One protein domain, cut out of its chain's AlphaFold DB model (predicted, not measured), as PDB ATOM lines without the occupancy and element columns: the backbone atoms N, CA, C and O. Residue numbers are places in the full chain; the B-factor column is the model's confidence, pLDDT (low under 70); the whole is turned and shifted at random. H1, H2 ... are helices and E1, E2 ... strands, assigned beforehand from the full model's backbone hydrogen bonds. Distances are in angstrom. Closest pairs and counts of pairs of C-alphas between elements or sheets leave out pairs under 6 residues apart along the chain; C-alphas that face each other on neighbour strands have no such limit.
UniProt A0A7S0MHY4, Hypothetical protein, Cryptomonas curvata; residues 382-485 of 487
ATOM      1  N   VAL A 382     -20.980 -32.093   7.854       69.81
ATOM      2  CA  VAL A 382     -20.168 -33.304   7.743       69.81
ATOM      3  C   VAL A 382     -19.869 -33.561   6.285       69.81
ATOM      4  O   VAL A 382     -20.765 -33.553   5.446       69.81
ATOM      5  N   MET A 383     -18.596 -33.786   5.985       73.38
ATOM      6  CA  MET A 383     -18.129 -34.052   4.631       73.38
ATOM      7  C   MET A 383     -17.176 -35.236   4.632       73.38
ATOM      8  O   MET A 383     -16.334 -35.368   5.523       73.38
ATOM      9  N   PHE A 384     -17.247 -36.068   3.599       74.62
ATOM     10  CA  PHE A 384     -16.216 -37.068   3.346       74.62
ATOM     11  C   PHE A 384     -15.059 -36.407   2.602       74.62
ATOM     12  O   PHE A 384     -15.230 -35.901   1.499       74.62
ATOM     13  N   SER A 385     -13.880 -36.368   3.221       69.06
ATOM     14  CA  SER A 385     -12.742 -35.630   2.671       69.06
ATOM     15  C   SER A 385     -11.832 -36.470   1.788       69.06
ATOM     16  O   SER A 385     -11.222 -35.929   0.873       69.06
ATOM     17  N   THR A 386     -11.674 -37.763   2.086       75.31
ATOM     18  CA  THR A 386     -10.707 -38.629   1.394       75.31
ATOM     19  C   THR A 386     -11.119 -40.100   1.431       75.31
ATOM     20  O   THR A 386     -11.560 -40.606   2.466       75.31
ATOM     21  N   MET A 387     -10.914 -40.786   0.301       76.06
ATOM     22  CA  MET A 387     -10.864 -42.246   0.202       76.06
ATOM     23  C   MET A 387      -9.429 -42.649  -0.133       76.06
ATOM     24  O   MET A 387      -8.927 -42.312  -1.203       76.06
ATOM     25  N   THR A 388      -8.750 -43.336   0.783       78.88
ATOM     26  CA  THR A 388      -7.352 -43.746   0.598       78.88
ATOM     27  C   THR A 388      -7.255 -45.271   0.585       78.88
ATOM     28  O   THR A 388      -7.624 -45.902   1.580       78.88
ATOM     29  N   PRO A 389      -6.772 -45.892  -0.506       76.31
ATOM     30  CA  PRO A 389      -6.502 -47.325  -0.533       76.31
ATOM     31  C   PRO A 389      -5.407 -47.690   0.478       76.31
ATOM     32  O   PRO A 389      -4.370 -47.034   0.541       76.31
ATOM     33  N   GLN A 390      -5.610 -48.763   1.235       82.06
ATOM     34  CA  GLN A 390      -4.608 -49.404   2.082       82.06
ATOM     35  C   GLN A 390      -4.644 -50.920   1.817       82.06
ATOM     36  O   GLN A 390      -5.666 -51.458   1.401       82.06
ATOM     37  N   SER A 391      -3.542 -51.642   2.038       82.00
ATOM     38  CA  SER A 391      -3.521 -53.104   1.859       82.00
ATOM     39  C   SER A 391      -4.651 -53.774   2.664       82.00
ATOM     40  O   SER A 391      -4.635 -53.750   3.894       82.00
ATOM     41  N   GLY A 392      -5.662 -54.309   1.968       77.06
ATOM     42  CA  GLY A 392      -6.825 -54.983   2.565       77.06
ATOM     43  C   GLY A 392      -7.940 -54.084   3.129       77.06
ATOM     44  O   GLY A 392      -8.959 -54.622   3.566       77.06
ATOM     45  N   ALA A 393      -7.798 -52.751   3.101       80.25
ATOM     46  CA  ALA A 393      -8.853 -51.808   3.486       80.25
ATOM     47  C   ALA A 393      -8.939 -50.536   2.615       80.25
ATOM     48  O   ALA A 393      -7.923 -50.031   2.153       80.25
ATOM     49  N   ILE A 394     -10.117 -49.919   2.498       78.12
ATOM     50  CA  ILE A 394     -10.241 -48.506   2.085       78.12
ATOM     51  C   ILE A 394     -10.446 -47.648   3.330       78.12
ATOM     52  O   ILE A 394     -11.327 -47.928   4.140       78.12
ATOM     53  N   LEU A 395      -9.650 -46.592   3.486       81.69
ATOM     54  CA  LEU A 395      -9.843 -45.590   4.530       81.69
ATOM     55  C   LEU A 395     -10.779 -44.497   4.022       81.69
ATOM     56  O   LEU A 395     -10.440 -43.801   3.070       81.69
ATOM     57  N   LEU A 396     -11.930 -44.327   4.665       80.25
ATOM     58  CA  LEU A 396     -12.867 -43.237   4.412       80.25
ATOM     59  C   LEU A 396     -12.782 -42.240   5.568       80.25
ATOM     60  O   LEU A 396     -13.066 -42.604   6.705       80.25
ATOM     61  N   THR A 397     -12.407 -40.988   5.305       82.62
ATOM     62  CA  THR A 397     -12.339 -39.954   6.354       82.62
ATOM     63  C   THR A 397     -13.540 -39.024   6.264       82.62
ATOM     64  O   THR A 397     -13.714 -38.341   5.257       82.62
ATOM     65  N   ALA A 398     -14.341 -38.973   7.326       82.81
ATOM     66  CA  ALA A 398     -15.329 -37.929   7.546       82.81
ATOM     67  C   ALA A 398     -14.708 -36.788   8.358       82.81
ATOM     68  O   ALA A 398     -13.976 -37.021   9.322       82.81
ATOM     69  N   LYS A 399     -15.018 -35.554   7.981       85.19
ATOM     70  CA  LYS A 399     -14.739 -34.345   8.753       85.19
ATOM     71  C   LYS A 399     -16.061 -33.774   9.224       85.19
ATOM     72  O   LYS A 399     -16.984 -33.701   8.416       85.19
ATOM     73  N   TRP A 400     -16.140 -33.370  10.484       87.75
ATOM     74  CA  TRP A 400     -17.277 -32.612  10.989       87.75
ATOM     75  C   TRP A 400     -16.830 -31.232  11.458       87.75
ATOM     76  O   TRP A 400     -15.699 -31.064  11.921       87.75
ATOM     77  N   SER A 401     -17.736 -30.271  11.355       84.44
ATOM     78  CA  SER A 401     -17.638 -28.977  12.011       84.44
ATOM     79  C   SER A 401     -19.000 -28.558  12.553       84.44
ATOM     80  O   SER A 401     -20.043 -28.944  12.028       84.44
ATOM     81  N   VAL A 402     -18.959 -27.800  13.633       81.12
ATOM     82  CA  VAL A 402     -20.032 -27.297  14.483       81.12
ATOM     83  C   VAL A 402     -19.544 -25.912  14.907       81.12
ATOM     84  O   VAL A 402     -18.375 -25.750  15.260       81.12
ATOM     85  N   ASP A 403     -20.395 -24.893  14.829       80.44
ATOM     86  CA  ASP A 403     -20.047 -23.560  15.332       80.44
ATOM     87  C   ASP A 403     -19.544 -23.644  16.786       80.44
ATOM     88  O   ASP A 403     -20.217 -24.193  17.657       80.44
ATOM     89  N   ALA A 404     -18.357 -23.091  17.048       80.62
ATOM     90  CA  ALA A 404     -17.691 -23.174  18.344       80.62
ATOM     91  C   ALA A 404     -18.507 -22.600  19.501       80.62
ATOM     92  O   ALA A 404     -18.391 -23.090  20.620       80.62
ATOM     93  N   THR A 405     -19.354 -21.606  19.235       79.69
ATOM     94  CA  THR A 405     -20.240 -21.019  20.253       79.69
ATOM     95  C   THR A 405     -21.434 -21.907  20.608       79.69
ATOM     96  O   THR A 405     -22.065 -21.699  21.640       79.69
ATOM     97  N   HIS A 406     -21.701 -22.921  19.787       77.50
ATOM     98  CA  HIS A 406     -22.853 -23.808  19.894       77.50
ATOM     99  C   HIS A 406     -22.462 -25.279  20.104       77.50
ATOM    100  O   HIS A 406     -23.336 -26.124  20.276       77.50
ATOM    101  N   ALA A 407     -21.167 -25.604  20.102       81.25
ATOM    102  CA  ALA A 407     -20.694 -26.953  20.366       81.25
ATOM    103  C   ALA A 407     -21.058 -27.382  21.793       81.25
ATOM    104  O   ALA A 407     -20.706 -26.713  22.765       81.25
ATOM    105  N   THR A 408     -21.702 -28.538  21.925       83.75
ATOM    106  CA  THR A 408     -22.064 -29.120  23.220       83.75
ATOM    107  C   THR A 408     -21.283 -30.404  23.490       83.75
ATOM    108  O   THR A 408     -20.695 -31.021  22.599       83.75
ATOM    109  N   LEU A 409     -21.268 -30.843  24.753       85.19
ATOM    110  CA  LEU A 409     -20.684 -32.138  25.116       85.19
ATOM    111  C   LEU A 409     -21.459 -33.306  24.482       85.19
ATOM    112  O   LEU A 409     -20.860 -34.337  24.168       85.19
ATOM    113  N   THR A 410     -22.770 -33.138  24.288       84.19
ATOM    114  CA  THR A 410     -23.716 -34.178  23.863       84.19
ATOM    115  C   THR A 410     -23.966 -34.204  22.358       84.19
ATOM    116  O   THR A 410     -24.756 -35.028  21.893       84.19
ATOM    117  N   ASP A 411     -23.287 -33.360  21.583       82.56
ATOM    118  CA  ASP A 411     -23.369 -33.381  20.127       82.56
ATOM    119  C   ASP A 411     -22.927 -34.738  19.588       82.56
ATOM    120  O   ASP A 411     -21.885 -35.281  19.965       82.56
ATOM    121  N   THR A 412     -23.725 -35.298  18.683       84.75
ATOM    122  CA  THR A 412     -23.470 -36.612  18.092       84.75
ATOM    123  C   THR A 412     -23.450 -36.561  16.575       84.75
ATOM    124  O   THR A 412     -24.241 -35.862  15.943       84.75
ATOM    125  N   VAL A 413     -22.569 -37.371  15.993       81.81
ATOM    126  CA  VAL A 413     -22.542 -37.692  14.566       81.81
ATOM    127  C   VAL A 413     -23.147 -39.076  14.383       81.81
ATOM    128  O   VAL A 413     -22.682 -40.029  15.009       81.81
ATOM    129  N   LYS A 414     -24.170 -39.203  13.530       82.00
ATOM    130  CA  LYS A 414     -24.858 -40.472  13.243       82.00
ATOM    131  C   LYS A 414     -24.677 -40.871  11.781       82.00
ATOM    132  O   LYS A 414     -24.782 -40.038  10.890       82.00
ATOM    133  N   ILE A 415     -24.452 -42.158  11.541       74.56
ATOM    134  CA  ILE A 415     -24.392 -42.781  10.216       74.56
ATOM    135  C   ILE A 415     -25.654 -43.608  10.045       74.56
ATOM    136  O   ILE A 415     -25.949 -44.469  10.877       74.56
ATOM    137  N   LEU A 416     -26.386 -43.345   8.968       72.06
ATOM    138  CA  LEU A 416     -27.643 -44.006   8.659       72.06
ATOM    139  C   LEU A 416     -27.465 -44.924   7.444       72.06
ATOM    140  O   LEU A 416     -26.662 -44.638   6.555       72.06
ATOM    141  N   ASN A 417     -28.200 -46.034   7.403       65.62
ATOM    142  CA  ASN A 417     -28.332 -46.845   6.192       65.62
ATOM    143  C   ASN A 417     -29.360 -46.229   5.220       65.62
ATOM    144  O   ASN A 417     -30.002 -45.223   5.519       65.62
ATOM    145  N   VAL A 418     -29.549 -46.862   4.058       54.78
ATOM    146  CA  VAL A 418     -30.494 -46.392   3.024       54.78
ATOM    147  C   VAL A 418     -31.964 -46.415   3.472       54.78
ATOM    148  O   VAL A 418     -32.804 -45.799   2.828       54.78
ATOM    149  N   GLN A 419     -32.280 -47.102   4.571       57.41
ATOM    150  CA  GLN A 419     -33.601 -47.129   5.203       57.41
ATOM    151  C   GLN A 419     -33.755 -46.071   6.313       57.41
ATOM    152  O   GLN A 419     -34.792 -46.026   6.968       57.41
ATOM    153  N   GLY A 420     -32.736 -45.241   6.567       61.31
ATOM    154  CA  GLY A 420     -32.751 -44.241   7.639       61.31
ATOM    155  C   GLY A 420     -32.516 -44.814   9.044       61.31
ATOM    156  O   GLY A 420     -32.737 -44.127  10.036       61.31
ATOM    157  N   THR A 421     -32.066 -46.065   9.171       67.25
ATOM    158  CA  THR A 421     -31.696 -46.661  10.464       67.25
ATOM    159  C   THR A 421     -30.265 -46.283  10.836       67.25
ATOM    160  O   THR A 421     -29.360 -46.415  10.013       67.25
ATOM    161  N   VAL A 422     -30.039 -45.865  12.084       75.50
ATOM    162  CA  VAL A 422     -28.696 -45.572  12.610       75.50
ATOM    163  C   VAL A 422     -27.887 -46.866  12.711       75.50
ATOM    164  O   VAL A 422     -28.235 -47.757  13.480       75.50
ATOM    165  N   VAL A 423     -26.796 -46.959  11.951       72.00
ATOM    166  CA  VAL A 423     -25.856 -48.096  11.979       72.00
ATOM    167  C   VAL A 423     -24.629 -47.816  12.842       72.00
ATOM    168  O   VAL A 423     -23.991 -48.734  13.348       72.00
ATOM    169  N   TYR A 424     -24.294 -46.540  13.034       82.38
ATOM    170  CA  TYR A 424     -23.212 -46.117  13.915       82.38
ATOM    171  C   TYR A 424     -23.431 -44.683  14.384       82.38
ATOM    172  O   TYR A 424     -24.044 -43.884  13.678       82.38
ATOM    173  N   TRP A 425     -22.902 -44.334  15.551       86.38
ATOM    174  CA  TRP A 425     -22.891 -42.958  16.040       86.38
ATOM    175  C   TRP A 425     -21.746 -42.727  17.029       86.38
ATOM    176  O   TRP A 425     -21.176 -43.696  17.525       86.38
ATOM    177  N   PHE A 426     -21.393 -41.471  17.304       86.69
ATOM    178  CA  PHE A 426     -20.426 -41.094  18.345       86.69
ATOM    179  C   PHE A 426     -20.645 -39.655  18.830       86.69
ATOM    180  O   PHE A 426     -21.162 -38.834  18.072       86.69
ATOM    181  N   TYR A 427     -20.212 -39.340  20.056       89.06
ATOM    182  CA  TYR A 427     -20.144 -37.965  20.570       89.06
ATOM    183  C   TYR A 427     -18.967 -37.200  19.951       89.06
ATOM    184  O   TYR A 427     -17.842 -37.709  19.947       89.06
ATOM    185  N   THR A 428     -19.180 -35.974  19.470       88.62
ATOM    186  CA  THR A 428     -18.121 -35.130  18.875       88.62
ATOM    187  C   THR A 428     -17.020 -34.798  19.886       88.62
ATOM    188  O   THR A 428     -15.843 -34.804  19.530       88.62
ATOM    189  N   SER A 429     -17.389 -34.619  21.159       89.81
ATOM    190  CA  SER A 429     -16.509 -34.254  22.280       89.81
ATOM    191  C   SER A 429     -15.408 -35.276  22.603       89.81
ATOM    192  O   SER A 429     -14.366 -34.911  23.143       89.81
ATOM    193  N   CYS A 430     -15.600 -36.559  22.275       89.94
ATOM    194  CA  CYS A 430     -14.638 -37.630  22.585       89.94
ATOM    195  C   CYS A 430     -14.426 -38.653  21.461       89.94
ATOM    196  O   CYS A 430     -13.524 -39.484  21.564       89.94
ATOM    197  N   ARG A 431     -15.251 -38.640  20.404       89.12
ATOM    198  CA  ARG A 431     -15.353 -39.719  19.400       89.12
ATOM    199  C   ARG A 431     -15.687 -41.087  20.009       89.12
ATOM    200  O   ARG A 431     -15.228 -42.119  19.526       89.12
ATOM    201  N   CYS A 432     -16.488 -41.094  21.069       85.38
ATOM    202  CA  CYS A 432     -16.851 -42.284  21.828       85.38
ATOM    203  C   CYS A 432     -18.380 -42.449  21.917       85.38
ATOM    204  O   CYS A 432     -19.123 -41.515  21.620       85.38
ATOM    205  N   GLN A 433     -18.857 -43.652  22.254       86.81
ATOM    206  CA  GLN A 433     -20.295 -43.984  22.300       86.81
ATOM    207  C   GLN A 433     -20.879 -43.997  23.716       86.81
ATOM    208  O   GLN A 433     -22.085 -43.859  23.890       86.81
ATOM    209  N   ASN A 434     -20.033 -44.173  24.729       87.38
ATOM    210  CA  ASN A 434     -20.507 -44.499  26.075       87.38
ATOM    211  C   ASN A 434     -20.918 -43.253  26.866       87.38
ATOM    212  O   ASN A 434     -21.925 -43.272  27.567       87.38
ATOM    213  N   SER A 435     -20.156 -42.167  26.750       88.31
ATOM    214  CA  SER A 435     -20.396 -40.928  27.488       88.31
ATOM    215  C   SER A 435     -19.778 -39.736  26.756       88.31
ATOM    216  O   SER A 435     -18.737 -39.911  26.130       88.31
ATOM    217  N   PRO A 436     -20.355 -38.530  26.854       90.69
ATOM    218  CA  PRO A 436     -19.710 -37.297  26.411       90.69
ATOM    219  C   PRO A 436     -18.292 -37.107  26.974       90.69
ATOM    220  O   PRO A 436     -17.982 -37.574  28.071       90.69
ATOM    221  N   GLY A 437     -17.438 -36.396  26.235       91.50
ATOM    222  CA  GLY A 437     -16.144 -35.915  26.724       91.50
ATOM    223  C   GLY A 437     -16.279 -34.796  27.767       91.50
ATOM    224  O   GLY A 437     -17.381 -34.395  28.133       91.50
ATOM    225  N   SER A 438     -15.146 -34.271  28.240       93.44
ATOM    226  CA  SER A 438     -15.103 -33.193  29.243       93.44
ATOM    227  C   SER A 438     -15.161 -31.779  28.657       93.44
ATOM    228  O   SER A 438     -15.376 -30.826  29.403       93.44
ATOM    229  N   ALA A 439     -14.967 -31.628  27.346       93.12
ATOM    230  CA  ALA A 439     -15.000 -30.345  26.651       93.12
ATOM    231  C   ALA A 439     -15.704 -30.480  25.288       93.12
ATOM    232  O   ALA A 439     -15.546 -31.516  24.631       93.12
ATOM    233  N   PRO A 440     -16.481 -29.471  24.847       89.88
ATOM    234  CA  PRO A 440     -17.063 -29.478  23.513       89.88
ATOM    235  C   PRO A 440     -15.971 -29.422  22.445       89.88
ATOM    236  O   PRO A 440     -14.972 -28.721  22.604       89.88
ATOM    237  N   VAL A 441     -16.163 -30.158  21.351       92.81
ATOM    238  CA  VAL A 441     -15.208 -30.211  20.236       92.81
ATOM    239  C   VAL A 441     -15.922 -29.745  18.965       92.81
ATOM    240  O   VAL A 441     -16.702 -30.513  18.392       92.81
ATOM    241  N   PRO A 442     -15.677 -28.497  18.521       87.12
ATOM    242  CA  PRO A 442     -16.413 -27.900  17.413       87.12
ATOM    243  C   PRO A 442     -16.025 -28.472  16.056       87.12
ATOM    244  O   PRO A 442     -16.798 -28.409  15.115       87.12
ATOM    245  N   GLU A 443     -14.852 -29.076  15.921       92.50
ATOM    246  CA  GLU A 443     -14.436 -29.694  14.669       92.50
ATOM    247  C   GLU A 443     -13.588 -30.928  14.915       92.50
ATOM    248  O   GLU A 443     -12.901 -31.059  15.929       92.50
ATOM    249  N   GLY A 444     -13.613 -31.848  13.959       90.12
ATOM    250  CA  GLY A 444     -12.728 -32.993  14.011       90.12
ATOM    251  C   GLY A 444     -12.851 -33.911  12.814       90.12
ATOM    252  O   GLY A 444     -13.576 -33.661  11.848       90.12
ATOM    253  N   THR A 445     -12.077 -34.990  12.870       89.00
ATOM    254  CA  THR A 445     -12.031 -36.003  11.822       89.00
ATOM    255  C   THR A 445     -12.214 -37.401  12.394       89.00
ATOM    256  O   THR A 445     -11.790 -37.719  13.514       89.00
ATOM    257  N   PHE A 446     -12.889 -38.238  11.612       84.38
ATOM    258  CA  PHE A 446     -13.153 -39.627  11.923       84.38
ATOM    259  C   PHE A 446     -12.855 -40.496  10.702       84.38
ATOM    260  O   PHE A 446     -13.416 -40.276   9.630       84.38
ATOM    261  N   THR A 447     -11.981 -41.491  10.854       84.19
ATOM    262  CA  THR A 447     -11.627 -42.407   9.763       84.19
ATOM    263  C   THR A 447     -12.281 -43.764   9.977       84.19
ATOM    264  O   THR A 447     -12.074 -44.420  10.998       84.19
ATOM    265  N   PHE A 448     -13.028 -44.207   8.974       80.75
ATOM    266  CA  PHE A 448     -13.586 -45.545   8.867       80.75
ATOM    267  C   PHE A 448     -12.661 -46.408   8.016       80.75
ATOM    268  O   PHE A 448     -12.194 -45.974   6.964       80.75
ATOM    269  N   LYS A 449     -12.422 -47.647   8.441       80.81
ATOM    270  CA  LYS A 449     -11.822 -48.668   7.574       80.81
ATOM    271  C   LYS A 449     -12.934 -49.487   6.950       80.81
ATOM    272  O   LYS A 449     -13.774 -49.960   7.702       80.81
ATOM    273  N   LEU A 450     -12.900 -49.665   5.633       74.88
ATOM    274  CA  LEU A 450     -13.742 -50.569   4.854       74.88
ATOM    275  C   LEU A 450     -12.908 -51.805   4.516       74.88
ATOM    276  O   LEU A 450     -12.032 -51.735   3.658       74.88
ATOM    277  N   LEU A 451     -13.122 -52.913   5.223       72.88
ATOM    278  CA  LEU A 451     -12.351 -54.146   5.017       72.88
ATOM    279  C   LEU A 451     -12.930 -55.004   3.889       72.88
ATOM    280  O   LEU A 451     -14.143 -55.041   3.710       72.88
ATOM    281  N   LYS A 452     -12.067 -55.751   3.190       65.31
ATOM    282  CA  LYS A 452     -12.466 -56.863   2.313       65.31
ATOM    283  C   LYS A 452     -12.440 -58.168   3.110       65.31
ATOM    284  O   LYS A 452     -11.373 -58.597   3.541       65.31
ATOM    285  N   LEU A 453     -13.585 -58.826   3.287       62.69
ATOM    286  CA  LEU A 453     -13.621 -60.189   3.832       62.69
ATOM    287  C   LEU A 453     -13.761 -61.209   2.706       62.69
ATOM    288  O   LEU A 453     -14.704 -61.153   1.925       62.69
ATOM    289  N   ASN A 454     -12.846 -62.176   2.677       60.12
ATOM    290  CA  ASN A 454     -12.811 -63.257   1.688       60.12
ATOM    291  C   ASN A 454     -13.792 -64.408   2.005       60.12
ATOM    292  O   ASN A 454     -13.690 -65.478   1.414       60.12
ATOM    293  N   SER A 455     -14.698 -64.235   2.971       55.56
ATOM    294  CA  SER A 455     -15.544 -65.317   3.494       55.56
ATOM    295  C   SER A 455     -16.744 -65.665   2.609       55.56
ATOM    296  O   SER A 455     -17.405 -66.664   2.874       55.56
ATOM    297  N   VAL A 456     -17.028 -64.881   1.563       50.06
ATOM    298  CA  VAL A 456     -18.084 -65.178   0.585       50.06
ATOM    299  C   VAL A 456     -17.445 -65.306  -0.802       50.06
ATOM    300  O   VAL A 456     -16.911 -64.321  -1.313       50.06
ATOM    301  N   PRO A 457     -17.456 -66.494  -1.435       46.19
ATOM    302  CA  PRO A 457     -16.968 -66.655  -2.801       46.19
ATOM    303  C   PRO A 457     -17.718 -65.715  -3.753       46.19
ATOM    304  O   PRO A 457     -18.923 -65.844  -3.937       46.19
ATOM    305  N   GLY A 458     -16.997 -64.757  -4.339       53.47
ATOM    306  CA  GLY A 458     -17.559 -63.764  -5.261       53.47
ATOM    307  C   GLY A 458     -18.204 -62.541  -4.602       53.47
ATOM    308  O   GLY A 458     -18.589 -61.634  -5.336       53.47
ATOM    309  N   GLY A 459     -18.269 -62.483  -3.267       49.53
ATOM    310  CA  GLY A 459     -18.876 -61.371  -2.543       49.53
ATOM    311  C   GLY A 459     -17.911 -60.591  -1.656       49.53
ATOM    312  O   GLY A 459     -16.910 -61.115  -1.170       49.53
ATOM    313  N   TYR A 460     -18.207 -59.312  -1.446       51.62
ATOM    314  CA  TYR A 460     -17.428 -58.424  -0.578       51.62
ATOM    315  C   TYR A 460     -18.269 -58.094   0.646       51.62
ATOM    316  O   TYR A 460     -19.396 -57.643   0.496       51.62
ATOM    317  N   THR A 461     -17.734 -58.288   1.853       54.28
ATOM    318  CA  THR A 461     -18.354 -57.765   3.080       54.28
ATOM    319  C   THR A 461     -17.613 -56.520   3.523       54.28
ATOM    320  O   THR A 461     -16.454 -56.618   3.916       54.28
ATOM    321  N   VAL A 462     -18.293 -55.378   3.502       56.25
ATOM    322  CA  VAL A 462     -17.796 -54.139   4.108       56.25
ATOM    323  C   VAL A 462     -17.989 -54.221   5.614       56.25
ATOM    324  O   VAL A 462     -19.106 -54.451   6.054       56.25
ATOM    325  N   LYS A 463     -16.930 -54.005   6.392       65.75
ATOM    326  CA  LYS A 463     -17.011 -53.654   7.819       65.75
ATOM    327  C   LYS A 463     -16.586 -52.201   7.964       65.75
ATOM    328  O   LYS A 463     -15.623 -51.836   7.308       65.75
ATOM    329  N   LEU A 464     -17.263 -51.412   8.797       66.00
ATOM    330  CA  LEU A 464     -16.811 -50.080   9.213       66.00
ATOM    331  C   LEU A 464     -16.079 -50.232  10.548       66.00
ATOM    332  O   LEU A 464     -16.751 -50.493  11.534       66.00
ATOM    333  N   CYS A 465     -14.751 -50.071  10.595       71.50
ATOM    334  CA  CYS A 465     -13.989 -50.179  11.854       71.50
ATOM    335  C   CYS A 465     -13.574 -48.794  12.395       71.50
ATOM    336  O   CYS A 465     -12.513 -48.281  12.016       71.50
ATOM    337  N   PRO A 466     -14.392 -48.167  13.257       62.28
ATOM    338  CA  PRO A 466     -14.049 -46.951  13.981       62.28
ATOM    339  C   PRO A 466     -12.968 -47.275  15.024       62.28
ATOM    340  O   PRO A 466     -13.222 -48.020  15.959       62.28
ATOM    341  N   SER A 467     -11.758 -46.725  14.909       58.44
ATOM    342  CA  SER A 467     -10.711 -46.781  15.962       58.44
ATOM    343  C   SER A 467     -10.052 -48.142  16.282       58.44
ATOM    344  O   SER A 467      -9.726 -48.429  17.427       58.44
ATOM    345  N   GLY A 468      -9.766 -48.976  15.277       57.81
ATOM    346  CA  GLY A 468      -8.857 -50.129  15.447       57.81
ATOM    347  C   GLY A 468      -9.422 -51.332  16.216       57.81
ATOM    348  O   GLY A 468      -8.765 -52.366  16.251       57.81
ATOM    349  N   GLY A 469     -10.635 -51.223  16.762       60.91
ATOM    350  CA  GLY A 469     -11.454 -52.354  17.194       60.91
ATOM    351  C   GLY A 469     -12.372 -52.848  16.070       60.91
ATOM    352  O   GLY A 469     -12.885 -52.054  15.277       60.91
ATOM    353  N   ASP A 470     -12.594 -54.161  16.007       58.72
ATOM    354  CA  ASP A 470     -13.467 -54.819  15.027       58.72
ATOM    355  C   ASP A 470     -14.955 -54.698  15.406       58.72
ATOM    356  O   ASP A 470     -15.656 -55.690  15.602       58.72
ATOM    357  N   LEU A 471     -15.468 -53.474  15.517       60.03
ATOM    358  CA  LEU A 471     -16.909 -53.253  15.651       60.03
ATOM    359  C   LEU A 471     -17.547 -53.298  14.262       60.03
ATOM    360  O   LEU A 471     -17.349 -52.413  13.442       60.03
ATOM    361  N   VAL A 472     -18.298 -54.359  13.971       60.16
ATOM    362  CA  VAL A 472     -19.006 -54.510  12.692       60.16
ATOM    363  C   VAL A 472     -20.235 -53.602  12.694       60.16
ATOM    364  O   VAL A 472     -21.282 -53.998  13.193       60.16
ATOM    365  N   ALA A 473     -20.122 -52.387  12.153       53.03
ATOM    366  CA  ALA A 473     -21.259 -51.457  12.150       53.03
ATOM    367  C   ALA A 473     -22.319 -51.770  11.071       53.03
ATOM    368  O   ALA A 473     -23.493 -51.468  11.243       53.03
ATOM    369  N   ALA A 474     -21.923 -52.381   9.952       54.66
ATOM    370  CA  ALA A 474     -22.825 -52.824   8.887       54.66
ATOM    371  C   ALA A 474     -22.149 -53.923   8.055       54.66
ATOM    372  O   ALA A 474     -20.923 -53.981   8.028       54.66
ATOM    373  N   VAL A 475     -22.937 -54.768   7.380       55.91
ATOM    374  CA  VAL A 475     -22.494 -55.775   6.398       55.91
ATOM    375  C   VAL A 475     -23.275 -55.505   5.113       55.91
ATOM    376  O   VAL A 475     -24.496 -55.630   5.100       55.91
ATOM    377  N   GLY A 476     -22.594 -55.096   4.044       51.59
ATOM    378  CA  GLY A 476     -23.203 -54.920   2.719       51.59
ATOM    379  C   GLY A 476     -22.688 -55.974   1.748       51.59
ATOM    380  O   GLY A 476     -21.478 -56.173   1.705       51.59
ATOM    381  N   SER A 477     -23.578 -56.627   0.995       49.09
ATOM    382  CA  SER A 477     -23.238 -57.613  -0.040       49.09
ATOM    383  C   SER A 477     -23.244 -56.998  -1.448       49.09
ATOM    384  O   SER A 477     -24.252 -56.486  -1.913       49.09
ATOM    385  N   ASP A 478     -22.117 -57.085  -2.148       48.09
ATOM    386  CA  ASP A 478     -21.990 -57.135  -3.621       48.09
ATOM    387  C   ASP A 478     -22.419 -55.920  -4.470       48.09
ATOM    388  O   ASP A 478     -22.275 -55.956  -5.691       48.09
ATOM    389  N   TRP A 479     -22.893 -54.818  -3.882       48.88
ATOM    390  CA  TRP A 479     -23.397 -53.660  -4.643       48.88
ATOM    391  C   TRP A 479     -22.367 -52.550  -4.924       48.88
ATOM    392  O   TRP A 479     -22.674 -51.621  -5.669       48.88
ATOM    393  N   ILE A 480     -21.147 -52.631  -4.379       49.59
ATOM    394  CA  ILE A 480     -20.079 -51.652  -4.647       49.59
ATOM    395  C   ILE A 480     -19.189 -52.167  -5.796       49.59
ATOM    396  O   ILE A 480     -18.613 -53.250  -5.672       49.59
ATOM    397  N   PRO A 481     -19.034 -51.427  -6.913       49.78
ATOM    398  CA  PRO A 481     -18.216 -51.842  -8.053       49.78
ATOM    399  C   PRO A 481     -16.721 -51.607  -7.774       49.78
ATOM    400  O   PRO A 481     -16.104 -50.698  -8.321       49.78
ATOM    401  N   TRP A 482     -16.119 -52.435  -6.916       50.28
ATOM    402  CA  TRP A 482     -14.739 -52.266  -6.427       50.28
ATOM    403  C   TRP A 482     -13.682 -52.140  -7.531       50.28
ATOM    404  O   TRP A 482     -12.774 -51.323  -7.406       50.28
ATOM    405  N   ALA A 483     -13.854 -52.848  -8.651       49.12
ATOM    406  CA  ALA A 483     -12.959 -52.743  -9.805       49.12
ATOM    407  C   ALA A 483     -12.884 -51.314 -10.386       49.12
ATOM    408  O   ALA A 483     -11.861 -50.922 -10.940       49.12
ATOM    409  N   GLN A 484     -13.942 -50.506 -10.239       45.47
ATOM    410  CA  GLN A 484     -13.962 -49.103 -10.675       45.47
ATOM    411  C   GLN A 484     -13.273 -48.158  -9.680       45.47
ATOM    412  O   GLN A 484     -12.907 -47.048 -10.051       45.47
ATOM    413  N   LEU A 485     -13.057 -48.598  -8.436       42.84
ATOM    414  CA  LEU A 485     -12.319 -47.861  -7.403       42.84
ATOM    415  C   LEU A 485     -10.811 -48.183  -7.411       42.84
ATOM    416  O   LEU A 485     -10.088 -47.751  -6.514       42.84
TER     417      LEU A 485
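What this domain is: This is residues 382 to 485 of the 487 residues of the protein "Hypothetical protein" of Cryptomonas curvata (UniProt A0A7S0MHY4). A long, strongly twisted sheet of four strands, E1 E2 E5 E6, has the small hairpin E3 and E4 loosely over one face, across a gap. Loops lengthen both ends, and residues 467 to 481 lead away to the short helix H1 near the printed end. The 104 printed residues hold six named strands, then one named helix; both sheets are antiparallel. The class is mostly strand, though under half of the residues are in named elements. It is only just compact, close to loose, with a radius of gyration of the C-alphas of 15.2 A, and spans 50 by 26 by 23 A.

Where its parts are: Find C-alpha 382 at (-20.168, -33.304, 7.743); E1 runs from there to 390, 23.1 A. E2, residues 393 to 402, covers 29.1 A. Next come E3, residues 412 to 416, and E4, residues 422 to 427. E5, residues 443 to 451, runs 26.4 A from (-14.436, -29.694, 14.669). E6 is residues 464 to 466; H1, residues 482 to 485, ends at (-12.319, -47.861, -7.403).

How they stand to each other: In the hairpin E1 and E2, look for N 385 and O 397 at 2.8 A. Inner strands E2 and E5 are antiparallel at 160 degrees, with N 396 and O 448 at 2.8 A. At edge strand E6, N 465 and O 449 are 3.1 A apart. In the hairpin E3 and E4, N 415 and O 424 are 2.8 A apart. E2 and E3 are only just apart, closest 8.1 A; E4 and E6 are near each other. H1 is not on the sheet, and is too short for an O i to N i+4 pair; its one O i to N i+3 pair is within range.

The domain as a whole: The farthest C-alphas, Thr 405 and Pro 457, are 51.2 A apart. The printed part has no cut. The links E4 to E5, E5 to E6 and E6 to H1 are long. Mean pLDDT of the printed part is 72.7; 40 residues are under 70, among them 452 to 464 and 466 to 485.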